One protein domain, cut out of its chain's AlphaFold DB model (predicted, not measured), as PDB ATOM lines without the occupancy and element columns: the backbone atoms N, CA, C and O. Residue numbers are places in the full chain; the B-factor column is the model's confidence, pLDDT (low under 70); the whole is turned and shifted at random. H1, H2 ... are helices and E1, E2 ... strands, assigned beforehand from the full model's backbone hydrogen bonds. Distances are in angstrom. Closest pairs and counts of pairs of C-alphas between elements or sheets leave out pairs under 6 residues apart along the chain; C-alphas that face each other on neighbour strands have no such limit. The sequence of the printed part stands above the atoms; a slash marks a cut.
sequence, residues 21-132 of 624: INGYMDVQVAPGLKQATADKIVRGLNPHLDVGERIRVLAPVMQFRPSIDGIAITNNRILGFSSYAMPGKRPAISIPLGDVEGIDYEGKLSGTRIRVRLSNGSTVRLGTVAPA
ATOM      1  N   ILE A  21      15.191  33.639  36.644       50.44
ATOM      2  CA  ILE A  21      16.258  34.508  37.167       50.44
ATOM      3  C   ILE A  21      17.559  33.724  37.409       50.44
ATOM      4  O   ILE A  21      18.639  34.241  37.135       50.44
ATOM      5  N   ASN A  22      17.485  32.449  37.805       43.72
ATOM      6  CA  ASN A  22      18.682  31.622  38.039       43.72
ATOM      7  C   ASN A  22      19.448  31.230  36.756       43.72
ATOM      8  O   ASN A  22      20.563  30.724  36.847       43.72
ATOM      9  N   GLY A  23      18.898  31.487  35.564       49.72
ATOM     10  CA  GLY A  23      19.580  31.252  34.284       49.72
ATOM     11  C   GLY A  23      20.660  32.283  33.916       49.72
ATOM     12  O   GLY A  23      21.360  32.082  32.928       49.72
ATOM     13  N   TYR A  24      20.801  33.372  34.681       54.69
ATOM     14  CA  TYR A  24      21.687  34.503  34.349       54.69
ATOM     15  C   TYR A  24      23.188  34.269  34.604       54.69
ATOM     16  O   TYR A  24      24.006  35.016  34.078       54.69
ATOM     17  N   MET A  25      23.565  33.263  35.401       58.03
ATOM     18  CA  MET A  25      24.940  33.099  35.916       58.03
ATOM     19  C   MET A  25      25.957  32.524  34.907       58.03
ATOM     20  O   MET A  25      27.146  32.486  35.202       58.03
ATOM     21  N   ASP A  26      25.503  32.078  33.733       87.38
ATOM     22  CA  ASP A  26      26.291  31.291  32.763       87.38
ATOM     23  C   ASP A  26      26.733  32.094  31.515       87.38
ATOM     24  O   ASP A  26      27.259  31.511  30.562       87.38
ATOM     25  N   VAL A  27      26.484  33.411  31.471       95.38
ATOM     26  CA  VAL A  27      26.857  34.265  30.328       95.38
ATOM     27  C   VAL A  27      28.321  34.682  30.443       95.38
ATOM     28  O   VAL A  27      28.691  35.449  31.327       95.38
ATOM     29  N   GLN A  28      29.150  34.221  29.510       96.94
ATOM     30  CA  GLN A  28      30.523  34.694  29.368       96.94
ATOM     31  C   GLN A  28      30.517  36.067  28.684       96.94
ATOM     32  O   GLN A  28      29.897  36.243  27.635       96.94
ATOM     33  N   VAL A  29      31.212  37.037  29.268       97.25
ATOM     34  CA  VAL A  29      31.279  38.421  28.780       97.25
ATOM     35  C   VAL A  29      32.712  38.717  28.344       97.25
ATOM     36  O   VAL A  29      33.650  38.406  29.077       97.25
ATOM     37  N   ALA A  30      32.879  39.287  27.150       97.38
ATOM     38  CA  ALA A  30      34.192  39.655  26.630       97.38
ATOM     39  C   ALA A  30      34.867  40.733  27.508       97.38
ATOM     40  O   ALA A  30      34.163  41.632  27.982       97.38
ATOM     41  N   PRO A  31      36.199  40.688  27.711       96.31
ATOM     42  CA  PRO A  31      36.937  41.648  28.541       96.31
ATOM     43  C   PRO A  31      36.631  43.136  28.293       96.31
ATOM     44  O   PRO A  31      36.576  43.910  29.249       96.31
ATOM     45  N   GLY A  32      36.405  43.547  27.041       91.88
ATOM     46  CA  GLY A  32      36.071  44.923  26.666       91.88
ATOM     47  C   GLY A  32      34.654  45.378  27.047       91.88
ATOM     48  O   GLY A  32      34.366  46.577  27.025       91.88
ATOM     49  N   LEU A  33      33.754  44.462  27.425       93.88
ATOM     50  CA  LEU A  33      32.353  44.767  27.720       93.88
ATOM     51  C   LEU A  33      32.088  44.838  29.232       93.88
ATOM     52  O   LEU A  33      32.052  43.836  29.941       93.88
ATOM     53  N   LYS A  34      31.820  46.050  29.735       93.56
ATOM     54  CA  LYS A  34      31.469  46.288  31.148       93.56
ATOM     55  C   LYS A  34      30.230  45.476  31.559       93.56
ATOM     56  O   LYS A  34      29.199  45.549  30.890       93.56
ATOM     57  N   GLN A  35      30.284  44.801  32.713       93.31
ATOM     58  CA  GLN A  35      29.205  43.923  33.201       93.31
ATOM     59  C   GLN A  35      27.826  44.603  33.237       93.31
ATOM     60  O   GLN A  35      26.851  44.039  32.756       93.31
ATOM     61  N   ALA A  36      27.736  45.848  33.716       88.38
ATOM     62  CA  ALA A  36      26.468  46.588  33.754       88.38
ATOM     63  C   ALA A  36      25.844  46.795  32.353       88.38
ATOM     64  O   ALA A  36      24.617  46.794  32.205       88.38
ATOM     65  N   THR A  37      26.682  46.936  31.319       90.56
ATOM     66  CA  THR A  37      26.260  47.003  29.914       90.56
ATOM     67  C   THR A  37      25.819  45.627  29.420       90.56
ATOM     68  O   THR A  37      24.750  45.521  28.820       90.56
ATOM     69  N   ALA A  38      26.572  44.565  29.734       94.56
ATOM     70  CA  ALA A  38      26.182  43.188  29.426       94.56
ATOM     71  C   ALA A  38      24.814  42.834  30.043       94.56
ATOM     72  O   ALA A  38      23.927  42.361  29.337       94.56
ATOM     73  N   ASP A  39      24.573  43.170  31.311       92.44
ATOM     74  CA  ASP A  39      23.292  42.929  31.983       92.44
ATOM     75  C   ASP A  39      22.123  43.663  31.297       92.44
ATOM     76  O   ASP A  39      21.012  43.126  31.199       92.44
ATOM     77  N   LYS A  40      22.354  44.897  30.814       90.12
ATOM     78  CA  LYS A  40      21.377  45.664  30.019       90.12
ATOM     79  C   LYS A  40      21.087  44.955  28.692       90.12
ATOM     80  O   LYS A  40      19.917  44.812  28.340       90.12
ATOM     81  N   ILE A  41      22.125  44.482  28.003       93.69
ATOM     82  CA  ILE A  41      22.030  43.750  26.734       93.69
ATOM     83  C   ILE A  41      21.249  42.440  26.909       93.69
ATOM     84  O   ILE A  41      20.284  42.221  26.180       93.69
ATOM     85  N   VAL A  42      21.573  41.605  27.907       94.44
ATOM     86  CA  VAL A  42      20.838  40.348  28.172       94.44
ATOM     87  C   VAL A  42      19.363  40.639  28.468       94.44
ATOM     88  O   VAL A  42      18.485  39.987  27.904       94.44
ATOM     89  N   ARG A  43      19.058  41.659  29.290       92.31
ATOM     90  CA  ARG A  43      17.664  42.076  29.542       92.31
ATOM     91  C   ARG A  43      16.939  42.502  28.262       92.31
ATOM     92  O   ARG A  43      15.766  42.173  28.116       92.31
ATOM     93  N   GLY A  44      17.623  43.211  27.362       89.56
ATOM     94  CA  GLY A  44      17.087  43.634  26.067       89.56
ATOM     95  C   GLY A  44      16.877  42.484  25.081       89.56
ATOM     96  O   GLY A  44      15.896  42.500  24.349       89.56
ATOM     97  N   LEU A  45      17.751  41.472  25.081       94.62
ATOM     98  CA  LEU A  45      17.672  40.316  24.178       94.62
ATOM     99  C   LEU A  45      16.640  39.268  24.614       94.62
ATOM    100  O   LEU A  45      16.050  38.627  23.752       94.62
ATOM    101  N   ASN A  46      16.383  39.103  25.917       94.06
ATOM    102  CA  ASN A  46      15.468  38.079  26.452       94.06
ATOM    103  C   ASN A  46      14.076  37.984  25.772       94.06
ATOM    104  O   ASN A  46      13.607  36.862  25.599       94.06
ATOM    105  N   PRO A  47      13.392  39.080  25.369       93.19
ATOM    106  CA  PRO A  47      12.122  39.011  24.631       93.19
ATOM    107  C   PRO A  47      12.231  38.437  23.209       93.19
ATOM    108  O   PRO A  47      11.210  38.093  22.619       93.19
ATOM    109  N   HIS A  48      13.443  38.362  22.657       93.56
ATOM    110  CA  HIS A  48      13.736  37.885  21.304       93.56
ATOM    111  C   HIS A  48      14.321  36.465  21.277       93.56
ATOM    112  O   HIS A  48      14.537  35.935  20.190       93.56
ATOM    113  N   LEU A  49      14.571  35.859  22.445       95.00
ATOM    114  CA  LEU A  49      15.038  34.478  22.570       95.00
ATOM    115  C   LEU A  49      13.867  33.489  22.462       95.00
ATOM    116  O   LEU A  49      12.783  33.722  23.004       95.00
ATOM    117  N   ASP A  50      14.109  32.357  21.807       93.81
ATOM    118  CA  ASP A  50      13.148  31.261  21.702       93.81
ATOM    119  C   ASP A  50      12.946  30.560  23.062       93.81
ATOM    120  O   ASP A  50      13.733  30.692  24.004       93.81
ATOM    121  N   VAL A  51      11.879  29.767  23.197       92.56
ATOM    122  CA  VAL A  51      11.588  29.055  24.454       92.56
ATOM    123  C   VAL A  51      12.677  28.015  24.745       92.56
ATOM    124  O   VAL A  51      12.767  26.990  24.076       92.56
ATOM    125  N   GLY A  52      13.484  28.266  25.781       93.62
ATOM    126  CA  GLY A  52      14.630  27.423  26.152       93.62
ATOM    127  C   GLY A  52      15.953  27.831  25.490       93.62
ATOM    128  O   GLY A  52      16.985  27.204  25.744       93.62
ATOM    129  N   GLU A  53      15.950  28.890  24.681       95.62
ATOM    130  CA  GLU A  53      17.168  29.545  24.224       95.62
ATOM    131  C   GLU A  53      17.766  30.411  25.347       95.62
ATOM    132  O   GLU A  53      17.061  31.078  26.103       95.62
ATOM    133  N   ARG A  54      19.094  30.387  25.466       95.19
ATOM    134  CA  ARG A  54      19.880  31.170  26.421       95.19
ATOM    135  C   ARG A  54      21.151  31.685  25.766       95.19
ATOM    136  O   ARG A  54      21.819  30.965  25.022       95.19
ATOM    137  N   ILE A  55      21.509  32.919  26.098       96.44
ATOM    138  CA  ILE A  55      22.794  33.508  25.720       96.44
ATOM    139  C   ILE A  55      23.906  32.764  26.469       96.44
ATOM    140  O   ILE A  55      23.770  32.435  27.646       96.44
ATOM    141  N   ARG A  56      24.992  32.457  25.762       96.38
ATOM    142  CA  ARG A  56      26.210  31.834  26.293       96.38
ATOM    143  C   ARG A  56      27.375  32.805  26.319       96.38
ATOM    144  O   ARG A  56      28.172  32.760  27.248       96.38
ATOM    145  N   VAL A  57      27.469  33.655  25.301       97.69
ATOM    146  CA  VAL A  57      28.587  34.578  25.101       97.69
ATOM    147  C   VAL A  57      28.057  35.928  24.638       97.69
ATOM    148  O   VAL A  57      27.177  35.968  23.778       97.69
ATOM    149  N   LEU A  58      28.618  37.010  25.176       97.69
ATOM    150  CA  LEU A  58      28.467  38.379  24.686       97.69
ATOM    151  C   LEU A  58      29.836  38.981  24.373       97.69
ATOM    152  O   LEU A  58      30.739  38.915  25.207       97.69
ATOM    153  N   ALA A  59      29.967  39.615  23.209       97.81
ATOM    154  CA  ALA A  59      31.159  40.371  22.831       97.81
ATOM    155  C   ALA A  59      30.783  41.674  22.107       97.81
ATOM    156  O   ALA A  59      29.793  41.682  21.367       97.81
ATOM    157  N   PRO A  60      31.544  42.766  22.298       97.12
ATOM    158  CA  PRO A  60      31.376  43.978  21.514       97.12
ATOM    159  C   PRO A  60      31.919  43.753  20.097       97.12
ATOM    160  O   PRO A  60      32.915  43.055  19.894       97.12
ATOM    161  N   VAL A  61      31.265  44.358  19.111       97.00
ATOM    162  CA  VAL A  61      31.737  44.421  17.719       97.00
ATOM    163  C   VAL A  61      31.546  45.834  17.192       97.00
ATOM    164  O   VAL A  61      30.838  46.633  17.790       97.00
ATOM    165  N   MET A  62      32.134  46.143  16.042       94.06
ATOM    166  CA  MET A  62      31.826  47.362  15.304       94.06
ATOM    167  C   MET A  62      31.531  47.039  13.839       94.06
ATOM    168  O   MET A  62      32.399  46.550  13.105       94.06
ATOM    169  N   GLN A  63      30.303  47.316  13.402       91.75
ATOM    170  CA  GLN A  63      29.895  47.286  11.997       91.75
ATOM    171  C   GLN A  63      28.771  48.290  11.749       91.75
ATOM    172  O   GLN A  63      27.832  48.390  12.527       91.75
ATOM    173  N   PHE A  64      28.885  49.035  10.648       78.00
ATOM    174  CA  PHE A  64      27.990  50.151  10.337       78.00
ATOM    175  C   PHE A  64      26.778  49.759   9.476       78.00
ATOM    176  O   PHE A  64      25.742  50.406   9.568       78.00
ATOM    177  N   ARG A  65      26.882  48.694   8.665       80.81
ATOM    178  CA  ARG A  65      25.805  48.197   7.787       80.81
ATOM    179  C   ARG A  65      25.674  46.661   7.892       80.81
ATOM    180  O   ARG A  65      26.629  45.967   7.530       80.81
ATOM    181  N   PRO A  66      24.553  46.118   8.416       84.00
ATOM    182  CA  PRO A  66      23.634  46.812   9.328       84.00
ATOM    183  C   PRO A  66      24.386  47.323  10.569       84.00
ATOM    184  O   PRO A  66      25.418  46.763  10.938       84.00
ATOM    185  N   SER A  67      23.881  48.376  11.214       86.81
ATOM    186  CA  SER A  67      24.519  48.937  12.411       86.81
ATOM    187  C   SER A  67      24.407  47.968  13.595       86.81
ATOM    188  O   SER A  67      23.309  47.723  14.105       86.81
ATOM    189  N   ILE A  68      25.540  47.403  14.018       94.44
ATOM    190  CA  ILE A  68      25.658  46.504  15.170       94.44
ATOM    191  C   ILE A  68      26.890  46.866  16.009       94.44
ATOM    192  O   ILE A  68      27.974  47.124  15.478       94.44
ATOM    193  N   ASP A  69      26.702  46.872  17.329       94.56
ATOM    194  CA  ASP A  69      27.727  47.173  18.338       94.56
ATOM    195  C   ASP A  69      28.026  45.970  19.264       94.56
ATOM    196  O   ASP A  69      28.941  46.005  20.091       94.56
ATOM    197  N   GLY A  70      27.281  44.870  19.112       96.94
ATOM    198  CA  GLY A  70      27.491  43.642  19.866       96.94
ATOM    199  C   GLY A  70      27.000  42.386  19.149       96.94
ATOM    200  O   GLY A  70      26.081  42.414  18.325       96.94
ATOM    201  N   ILE A  71      27.622  41.261  19.503       98.00
ATOM    202  CA  ILE A  71      27.171  39.914  19.147       98.00
ATOM    203  C   ILE A  71      26.833  39.104  20.397       98.00
ATOM    204  O   ILE A  71      27.487  39.214  21.436       98.00
ATOM    205  N   ALA A  72      25.811  38.260  20.276       97.75
ATOM    206  CA  ALA A  72      25.457  37.249  21.258       97.75
ATOM    207  C   ALA A  72      25.488  35.868  20.602       97.75
ATOM    208  O   ALA A  72      24.864  35.655  19.565       97.75
ATOM    209  N   ILE A  73      26.170  34.912  21.226       97.50
ATOM    210  CA  ILE A  73      26.097  33.502  20.831       97.50
ATOM    211  C   ILE A  73      25.163  32.816  21.820       97.50
ATOM    212  O   ILE A  73      25.404  32.853  23.030       97.50
ATOM    213  N   THR A  74      24.088  32.213  21.324       97.19
ATOM    214  CA  THR A  74      23.143  31.430  22.129       97.19
ATOM    215  C   THR A  74      23.435  29.934  21.989       97.19
ATOM    216  O   THR A  74      24.390  29.525  21.333       97.19
ATOM    217  N   ASN A  75      22.624  29.076  22.606       95.62
ATOM    218  CA  ASN A  75      22.651  27.635  22.332       95.62
ATOM    219  C   ASN A  75      21.976  27.228  21.004       95.62
ATOM    220  O   ASN A  75      21.946  26.033  20.724       95.62
ATOM    221  N   ASN A  76      21.423  28.167  20.225       96.50
ATOM    222  CA  ASN A  76      20.691  27.882  18.982       96.50
ATOM    223  C   ASN A  76      21.182  28.698  17.768       96.50
ATOM    224  O   ASN A  76      21.149  28.206  16.642       96.50
ATOM    225  N   ARG A  77      21.652  29.936  17.971       97.38
ATOM    226  CA  ARG A  77      22.017  30.882  16.900       97.38
ATOM    227  C   ARG A  77      23.060  31.911  17.339       97.38
ATOM    228  O   ARG A  77      23.326  32.100  18.526       97.38
ATOM    229  N   ILE A  78      23.628  32.598  16.355       97.81
ATOM    230  CA  ILE A  78      24.410  33.823  16.524       97.81
ATOM    231  C   ILE A  78      23.481  35.009  16.253       97.81
ATOM    232  O   ILE A  78      22.787  35.035  15.236       97.81
ATOM    233  N   LEU A  79      23.479  35.989  17.150       97.69
ATOM    234  CA  LEU A  79      22.723  37.230  17.038       97.69
ATOM    235  C   LEU A  79      23.688  38.411  16.906       97.69
ATOM    236  O   LEU A  79      24.619  38.521  17.699       97.69
ATOM    237  N   GLY A  80      23.441  39.309  15.955       97.19
ATOM    238  CA  GLY A  80      24.077  40.630  15.882       97.19
ATOM    239  C   GLY A  80      23.051  41.711  16.211       97.19
ATOM    240  O   GLY A  80      21.928  41.664  15.706       97.19
ATOM    241  N   PHE A  81      23.399  42.656  17.080       96.06
ATOM    242  CA  PHE A  81      22.469  43.663  17.595       96.06
ATOM    243  C   PHE A  81      23.135  45.032  17.787       96.06
ATOM    244  O   PHE A  81      24.357  45.149  17.839       96.06
ATOM    245  N   SER A  82      22.302  46.065  17.931       93.81
ATOM    246  CA  SER A  82      22.697  47.383  18.432       93.81
ATOM    247  C   SER A  82      22.161  47.563  19.857       93.81
ATOM    248  O   SER A  82      20.970  47.384  20.116       93.81
ATOM    249  N   SER A  83      23.024  47.910  20.805       86.69
ATOM    250  CA  SER A  83      22.705  48.110  22.222       86.69
ATOM    251  C   SER A  83      21.902  49.393  22.473       86.69
ATOM    252  O   SER A  83      21.193  49.499  23.483       86.69
ATOM    253  N   TYR A  84      21.966  50.341  21.532       78.81
ATOM    254  CA  TYR A  84      21.123  51.537  21.464       78.81
ATOM    255  C   TYR A  84      19.694  51.218  21.005       78.81
ATOM    256  O   TYR A  84      18.747  51.854  21.461       78.81
ATOM    257  N   ALA A  85      19.517  50.195  20.164       73.69
ATOM    258  CA  ALA A  85      18.220  49.749  19.649       73.69
ATOM    259  C   ALA A  85      17.355  48.982  20.681       73.69
ATOM    260  O   ALA A  85      16.243  48.549  20.365       73.69
ATOM    261  N   MET A  86      17.856  48.808  21.909       81.50
ATOM    262  CA  MET A  86      17.264  47.973  22.954       81.50
ATOM    263  C   MET A  86      16.706  48.793  24.130       81.50
ATOM    264  O   MET A  86      17.429  49.642  24.664       81.50
ATOM    265  N   PRO A  87      15.489  48.496  24.637       60.47
ATOM    266  CA  PRO A  87      14.650  47.328  24.334       60.47
ATOM    267  C   PRO A  87      13.532  47.615  23.311       60.47
ATOM    268  O   PRO A  87      12.783  48.576  23.467       60.47
ATOM    269  N   GLY A  88      13.353  46.728  22.326       71.38
ATOM    270  CA  GLY A  88      12.165  46.727  21.456       71.38
ATOM    271  C   GLY A  88      12.416  46.245  20.027       71.38
ATOM    272  O   GLY A  88      11.557  45.571  19.460       71.38
ATOM    273  N   LYS A  89      13.587  46.543  19.453       78.62
ATOM    274  CA  LYS A  89      13.950  46.097  18.101       78.62
ATOM    275  C   LYS A  89      14.512  44.676  18.113       78.62
ATOM    276  O   LYS A  89      15.238  44.286  19.024       78.62
ATOM    277  N   ARG A  90      14.191  43.904  17.071       88.50
ATOM    278  CA  ARG A  90      14.765  42.566  16.850       88.50
ATOM    279  C   ARG A  90      16.280  42.665  16.580       88.50
ATOM    280  O   ARG A  90      16.728  43.693  16.073       88.50
ATOM    281  N   PRO A  91      17.068  41.612  16.868       94.25
ATOM    282  CA  PRO A  91      18.455  41.524  16.412       94.25
ATOM    283  C   PRO A  91      18.545  41.711  14.891       94.25
ATOM    284  O   PRO A  91      17.785  41.087  14.151       94.25
ATOM    285  N   ALA A  92      19.474  42.553  14.434       90.75
ATOM    286  CA  ALA A  92      19.673  42.863  13.017       90.75
ATOM    287  C   ALA A  92      20.250  41.677  12.225       90.75
ATOM    288  O   ALA A  92      20.057  41.577  11.018       90.75
ATOM    289  N   ILE A  93      20.949  40.765  12.909       95.94
ATOM    290  CA  ILE A  93      21.452  39.505  12.354       95.94
ATOM    291  C   ILE A  93      20.971  38.357  13.250       95.94
ATOM    292  O   ILE A  93      21.059  38.455  14.474       95.94
ATOM    293  N   SER A  94      20.489  37.264  12.652       97.12
ATOM    294  CA  SER A  94      20.092  36.030  13.348       97.12
ATOM    295  C   SER A  94      20.450  34.808  12.496       97.12
ATOM    296  O   SER A  94      19.710  34.460  11.581       97.12
ATOM    297  N   ILE A  95      21.572  34.152  12.805       97.50
ATOM    298  CA  ILE A  95      22.130  33.014  12.054       97.50
ATOM    299  C   ILE A  95      21.970  31.723  12.874       97.50
ATOM    300  O   ILE A  95      22.631  31.606  13.910       97.50
ATOM    301  N   PRO A  96      21.156  30.737  12.456       97.31
ATOM    302  CA  PRO A  96      21.084  29.430  13.115       97.31
ATOM    303  C   PRO A  96      22.451  28.734  13.170       97.31
ATOM    304  O   PRO A  96      23.174  28.696  12.179       97.31
ATOM    305  N   LEU A  97      22.810  28.129  14.308       96.12
ATOM    306  CA  LEU A  97      24.100  27.433  14.454       96.12
ATOM    307  C   LEU A  97      24.237  26.216  13.528       96.12
ATOM    308  O   LEU A  97      25.357  25.830  13.202       96.12
ATOM    309  N   GLY A  98      23.114  25.630  13.097       94.62
ATOM    310  CA  GLY A  98      23.089  24.560  12.096       94.62
ATOM    311  C   GLY A  98      23.407  25.026  10.670       94.62
ATOM    312  O   GLY A  98      23.816  24.201   9.858       94.62
ATOM    313  N   ASP A  99      23.268  26.325  10.382       96.56
ATOM    314  CA  ASP A  99      23.568  26.905   9.068       96.56
ATOM    315  C   ASP A  99      25.007  27.424   8.965       96.56
ATOM    316  O   ASP A  99      25.463  27.741   7.873       96.56
ATOM    317  N   VAL A 100      25.744  27.509  10.076       96.06
ATOM    318  CA  VAL A 100      27.164  27.885  10.078       96.06
ATOM    319  C   VAL A 100      27.988  26.745   9.473       96.06
ATOM    320  O   VAL A 100      27.919  25.623   9.953       96.06
ATOM    321  N   GLU A 101      28.819  27.025   8.474       95.56
ATOM    322  CA  GLU A 101      29.789  26.077   7.890       95.56
ATOM    323  C   GLU A 101      31.243  26.449   8.237       95.56
ATOM    324  O   GLU A 101      32.162  25.632   8.189       95.56
ATOM    325  N   GLY A 102      31.489  27.717   8.564       93.94
ATOM    326  CA  GLY A 102      32.815  28.219   8.893       93.94
ATOM    327  C   GLY A 102      32.762  29.608   9.507       93.94
ATOM    328  O   GLY A 102      31.744  30.295   9.457       93.94
ATOM    329  N   ILE A 103      33.874  30.017  10.110       95.94
ATOM    330  CA  ILE A 103      34.043  31.362  10.663       95.94
ATOM    331  C   ILE A 103      35.452  31.806  10.317       95.94
ATOM    332  O   ILE A 103      36.412  31.151  10.732       95.94
ATOM    333  N   ASP A 104      35.549  32.897   9.575       95.38
ATOM    334  CA  ASP A 104      36.785  33.446   9.042       95.38
ATOM    335  C   ASP A 104      37.156  34.720   9.804       95.38
ATOM    336  O   ASP A 104      36.295  35.525  10.178       95.38
ATOM    337  N   TYR A 105      38.456  34.880  10.043       95.88
ATOM    338  CA  TYR A 105      39.031  35.944  10.858       95.88
ATOM    339  C   TYR A 105      40.060  36.710  10.023       95.88
ATOM    340  O   TYR A 105      41.112  36.173   9.680       95.88
ATOM    341  N   GLU A 106      39.750  37.959   9.686       94.56
ATOM    342  CA  GLU A 106      40.589  38.846   8.872       94.56
ATOM    343  C   GLU A 106      41.197  39.928   9.779       94.56
ATOM    344  O   GLU A 106      40.478  40.751  10.351       94.56
ATOM    345  N   GLY A 107      42.521  39.930   9.948       89.69
ATOM    346  CA  GLY A 107      43.219  40.949  10.738       89.69
ATOM    347  C   GLY A 107      43.184  42.328  10.067       89.69
ATOM    348  O   GLY A 107      43.497  42.454   8.885       89.69
ATOM    349  N   LYS A 108      42.818  43.365  10.823       86.44
ATOM    350  CA  LYS A 108      42.825  44.786  10.435       86.44
ATOM    351  C   LYS A 108      43.569  45.592  11.504       86.44
ATOM    352  O   LYS A 108      43.689  45.153  12.644       86.44
ATOM    353  N   LEU A 109      43.990  46.810  11.157       73.00
ATOM    354  CA  LEU A 109      44.626  47.741  12.099       73.00
ATOM    355  C   LEU A 109      43.745  48.018  13.338       73.00
ATOM    356  O   LEU A 109      44.247  48.091  14.451       73.00
ATOM    357  N   SER A 110      42.423  48.098  13.153       77.38
ATOM    358  CA  SER A 110      41.439  48.353  14.215       77.38
ATOM    359  C   SER A 110      40.922  47.101  14.948       77.38
ATOM    360  O   SER A 110      40.014  47.212  15.769       77.38
ATOM    361  N   GLY A 111      41.466  45.909  14.671       92.19
ATOM    362  CA  GLY A 111      41.043  44.648  15.294       92.19
ATOM    363  C   GLY A 111      40.801  43.517  14.295       92.19
ATOM    364  O   GLY A 111      41.225  43.577  13.144       92.19
ATOM    365  N   THR A 112      40.110  42.457  14.709       95.81
ATOM    366  CA  THR A 112      39.843  41.300  13.839       95.81
ATOM    367  C   THR A 112      38.420  41.346  13.305       95.81
ATOM    368  O   THR A 112      37.457  41.323  14.070       95.81
ATOM    369  N   ARG A 113      38.270  41.388  11.979       95.62
ATOM    370  CA  ARG A 113      36.972  41.284  11.312       95.62
ATOM    371  C   ARG A 113      36.517  39.827  11.277       95.62
ATOM    372  O   ARG A 113      37.282  38.948  10.889       95.62
ATOM    373  N   ILE A 114      35.257  39.597  11.636       97.06
ATOM    374  CA  ILE A 114      34.619  38.280  11.669       97.06
ATOM    375  C   ILE A 114      33.618  38.160  10.517       97.06
ATOM    376  O   ILE A 114      32.710  38.987  10.365       97.06
ATOM    377  N   ARG A 115      33.772  37.098   9.724       96.62
ATOM    378  CA  ARG A 115      32.802  36.640   8.721       96.62
ATOM    379  C   ARG A 115      32.345  35.227   9.097       96.62
ATOM    380  O   ARG A 115      33.157  34.395   9.483       96.62
ATOM    381  N   VAL A 116      31.049  34.953   8.997       96.56
ATOM    382  CA  VAL A 116      30.468  33.614   9.164       96.56
ATOM    383  C   VAL A 116      30.111  33.087   7.785       96.56
ATOM    384  O   VAL A 116      29.319  33.705   7.080       96.56
ATOM    385  N   ARG A 117      30.690  31.955   7.400       96.81
ATOM    386  CA  ARG A 117      30.378  31.245   6.159       96.81
ATOM    387  C   ARG A 117      29.219  30.294   6.424       96.81
ATOM    388  O   ARG A 117      29.258  29.556   7.410       96.81
ATOM    389  N   LEU A 118      28.188  30.345   5.589       97.06
ATOM    390  CA  LEU A 118      26.958  29.575   5.749       97.06
ATOM    391  C   LEU A 118      26.921  28.355   4.821       97.06
ATOM    392  O   LEU A 118      27.552  28.341   3.769       97.06
ATOM    393  N   SER A 119      26.116  27.359   5.187       95.44
ATOM    394  CA  SER A 119      25.913  26.090   4.470       95.44
ATOM    395  C   SER A 119      25.394  26.248   3.033       95.44
ATOM    396  O   SER A 119      25.546  25.345   2.212       95.44
ATOM    397  N   ASN A 120      24.808  27.403   2.708       93.56
ATOM    398  CA  ASN A 120      24.385  27.788   1.359       93.56
ATOM    399  C   ASN A 120      25.506  28.452   0.523       93.56
ATOM    400  O   ASN A 120      25.241  28.908  -0.587       93.56
ATOM    401  N   GLY A 121      26.732  28.547   1.051       92.12
ATOM    402  CA  GLY A 121      27.890  29.185   0.419       92.12
ATOM    403  C   GLY A 121      27.987  30.706   0.597       92.12
ATOM    404  O   GLY A 121      29.018  31.283   0.257       92.12
ATOM    405  N   SER A 122      26.960  31.370   1.142       91.44
ATOM    406  CA  SER A 122      27.011  32.811   1.429       91.44
ATOM    407  C   SER A 122      27.883  33.122   2.654       91.44
ATOM    408  O   SER A 122      28.167  32.246   3.475       91.44
ATOM    409  N   THR A 123      28.306  34.381   2.799       94.69
ATOM    410  CA  THR A 123      29.023  34.842   3.998       94.69
ATOM    411  C   THR A 123      28.310  36.030   4.629       94.69
ATOM    412  O   THR A 123      27.861  36.933   3.930       94.69
ATOM    413  N   VAL A 124      28.211  36.038   5.958       94.81
ATOM    414  CA  VAL A 124      27.606  37.121   6.739       94.81
ATOM    415  C   VAL A 124      28.683  37.777   7.594       94.81
ATOM    416  O   VAL A 124      29.355  37.122   8.392       94.81
ATOM    417  N   ARG A 125      28.863  39.088   7.437       95.50
ATOM    418  CA  ARG A 125      29.791  39.882   8.249       95.50
ATOM    419  C   ARG A 125      29.161  40.176   9.616       95.50
ATOM    420  O   ARG A 125      28.042  40.679   9.666       95.50
ATOM    421  N   LEU A 126      29.892  39.870  10.693       95.19
ATOM    422  CA  LEU A 126      29.501  40.156  12.085       95.19
ATOM    423  C   LEU A 126      30.220  41.370  12.695       95.19
ATOM    424  O   LEU A 126      29.876  41.803  13.788       95.19
ATOM    425  N   GLY A 127      31.235  41.896  12.010       95.06
ATOM    426  CA  GLY A 127      31.892  43.156  12.345       95.06
ATOM    427  C   GLY A 127      33.344  42.990  12.752       95.06
ATOM    428  O   GLY A 127      33.944  41.946  12.510       95.06
ATOM    429  N   THR A 128      33.930  44.049  13.304       96.69
ATOM    430  CA  THR A 128      35.307  44.052  13.815       96.69
ATOM    431  C   THR A 128      35.294  43.946  15.338       96.69
ATOM    432  O   THR A 128      34.622  44.734  15.995       96.69
ATOM    433  N   VAL A 129      36.033  42.986  15.892       96.62
ATOM    434  CA  VAL A 129      36.264  42.810  17.335       96.62
ATOM    435  C   VAL A 129      37.574  43.497  17.720       96.62
ATOM    436  O   VAL A 129      38.584  43.319  17.035       96.62
ATOM    437  N   ALA A 130      37.567  44.261  18.815       93.94
ATOM    438  CA  ALA A 130      38.756  44.942  19.327       93.94
ATOM    439  C   ALA A 130      39.861  43.933  19.717       93.94
ATOM    440  O   ALA A 130      39.529  42.862  20.230       93.94
ATOM    441  N   PRO A 131      41.165  44.250  19.552       92.00
ATOM    442  CA  PRO A 131      42.268  43.306  19.784       92.00
ATOM    443  C   PRO A 131      42.224  42.544  21.122       92.00
ATOM    444  O   PRO A 131      42.551  41.360  21.162       92.00
ATOM    445  N   ALA A 132      41.770  43.196  22.199       93.69
ATOM    446  CA  ALA A 132      41.650  42.603  23.535       93.69
ATOM    447  C   ALA A 132      40.619  41.457  23.631       93.69
ATOM    448  O   ALA A 132      40.776  40.559  24.456       93.69
TER     449      ALA A 132
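What this domain is: This is residues 21 to 132 of the 624 residues of an uncharacterized protein of Rhodococcus pyridinivorans (UniProt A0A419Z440). Two small antiparallel sheets stand partly face to face with their strands crossed, a four-stranded one, E1 to E4, in the middle and a three-stranded one, E5 to E7, over one of its faces. Helix H2 lies across the other face of the four-stranded sheet, and short H1 only grazes that sheet at the beginning of the printed part. The printed part has 112 residues with two named helices and then seven named strands, H1 H2 E1 E2 E3 E4 E5 E6 E7; the sheet orders are E1 E2 E3 E4 and E5 E6 E7, and the class is mixed. The whole is compact, with a radius of gyration of the C-alphas of 13.5 A and spans of 37 by 30 by 24 A.

Where its parts are: Find C-alpha 21 at (16.258, 34.508, 37.167), where H1, residues 21 to 26, begins. H2 is residues 35 to 48, 20.4 A long. E1, residues 55 to 64, runs 23.3 A from C-alpha 55 at (22.794, 33.508, 25.720) and bends by 60 degrees at residue 60; E2, residues 67 to 74, is 20.1 A long and bends by 60 degrees at residue 70. Then come E3, residues 77 to 81, E4, residues 93 to 96, E5, residues 100 to 108, 23.0 A, E6, residues 111 to 118, 22.7 A, and E7, residues 123 to 129, ending at C-alpha 129 at (36.264, 42.810, 17.335).

How they stand to each other: Look first at E1 to E4, a meander, each strand the antiparallel neighbour of the one before: N 59 and O 71 are 3.1 A apart, N 72 and O 79 2.9 A, N 78 and O 95 2.8 A, within hydrogen-bond range. E5 to E7 form a second meander, with N 104 and O 115 at 2.8 A and N 114 and O 127 at 2.8 A. The two sheets make a sandwich, two sheets face to face, with strands at 58 degrees; the closest C-alphas of E1 and E7, Gln 63 and Gly 127, are 4.6 A apart. H2 is on the first sheet at a height of 9.4 A, across the strands, making two layers, a helix on one face of a sheet. In H1 0 of 2 O i to N i+4 pairs and 1 of 3 O i to N i+3 pairs are within range; in H2 8 of 10 O i to N i+4 pairs are.

The domain as a whole: The C-alphas of Ile 21 and Leu 109 are the two farthest apart, 40.1 A. The printed part has no cut, and the link E3 to E4, 11 residues, is long. Mean pLDDT of the printed part is 90.8; residues 21 to 25 and residue 87 are under 70.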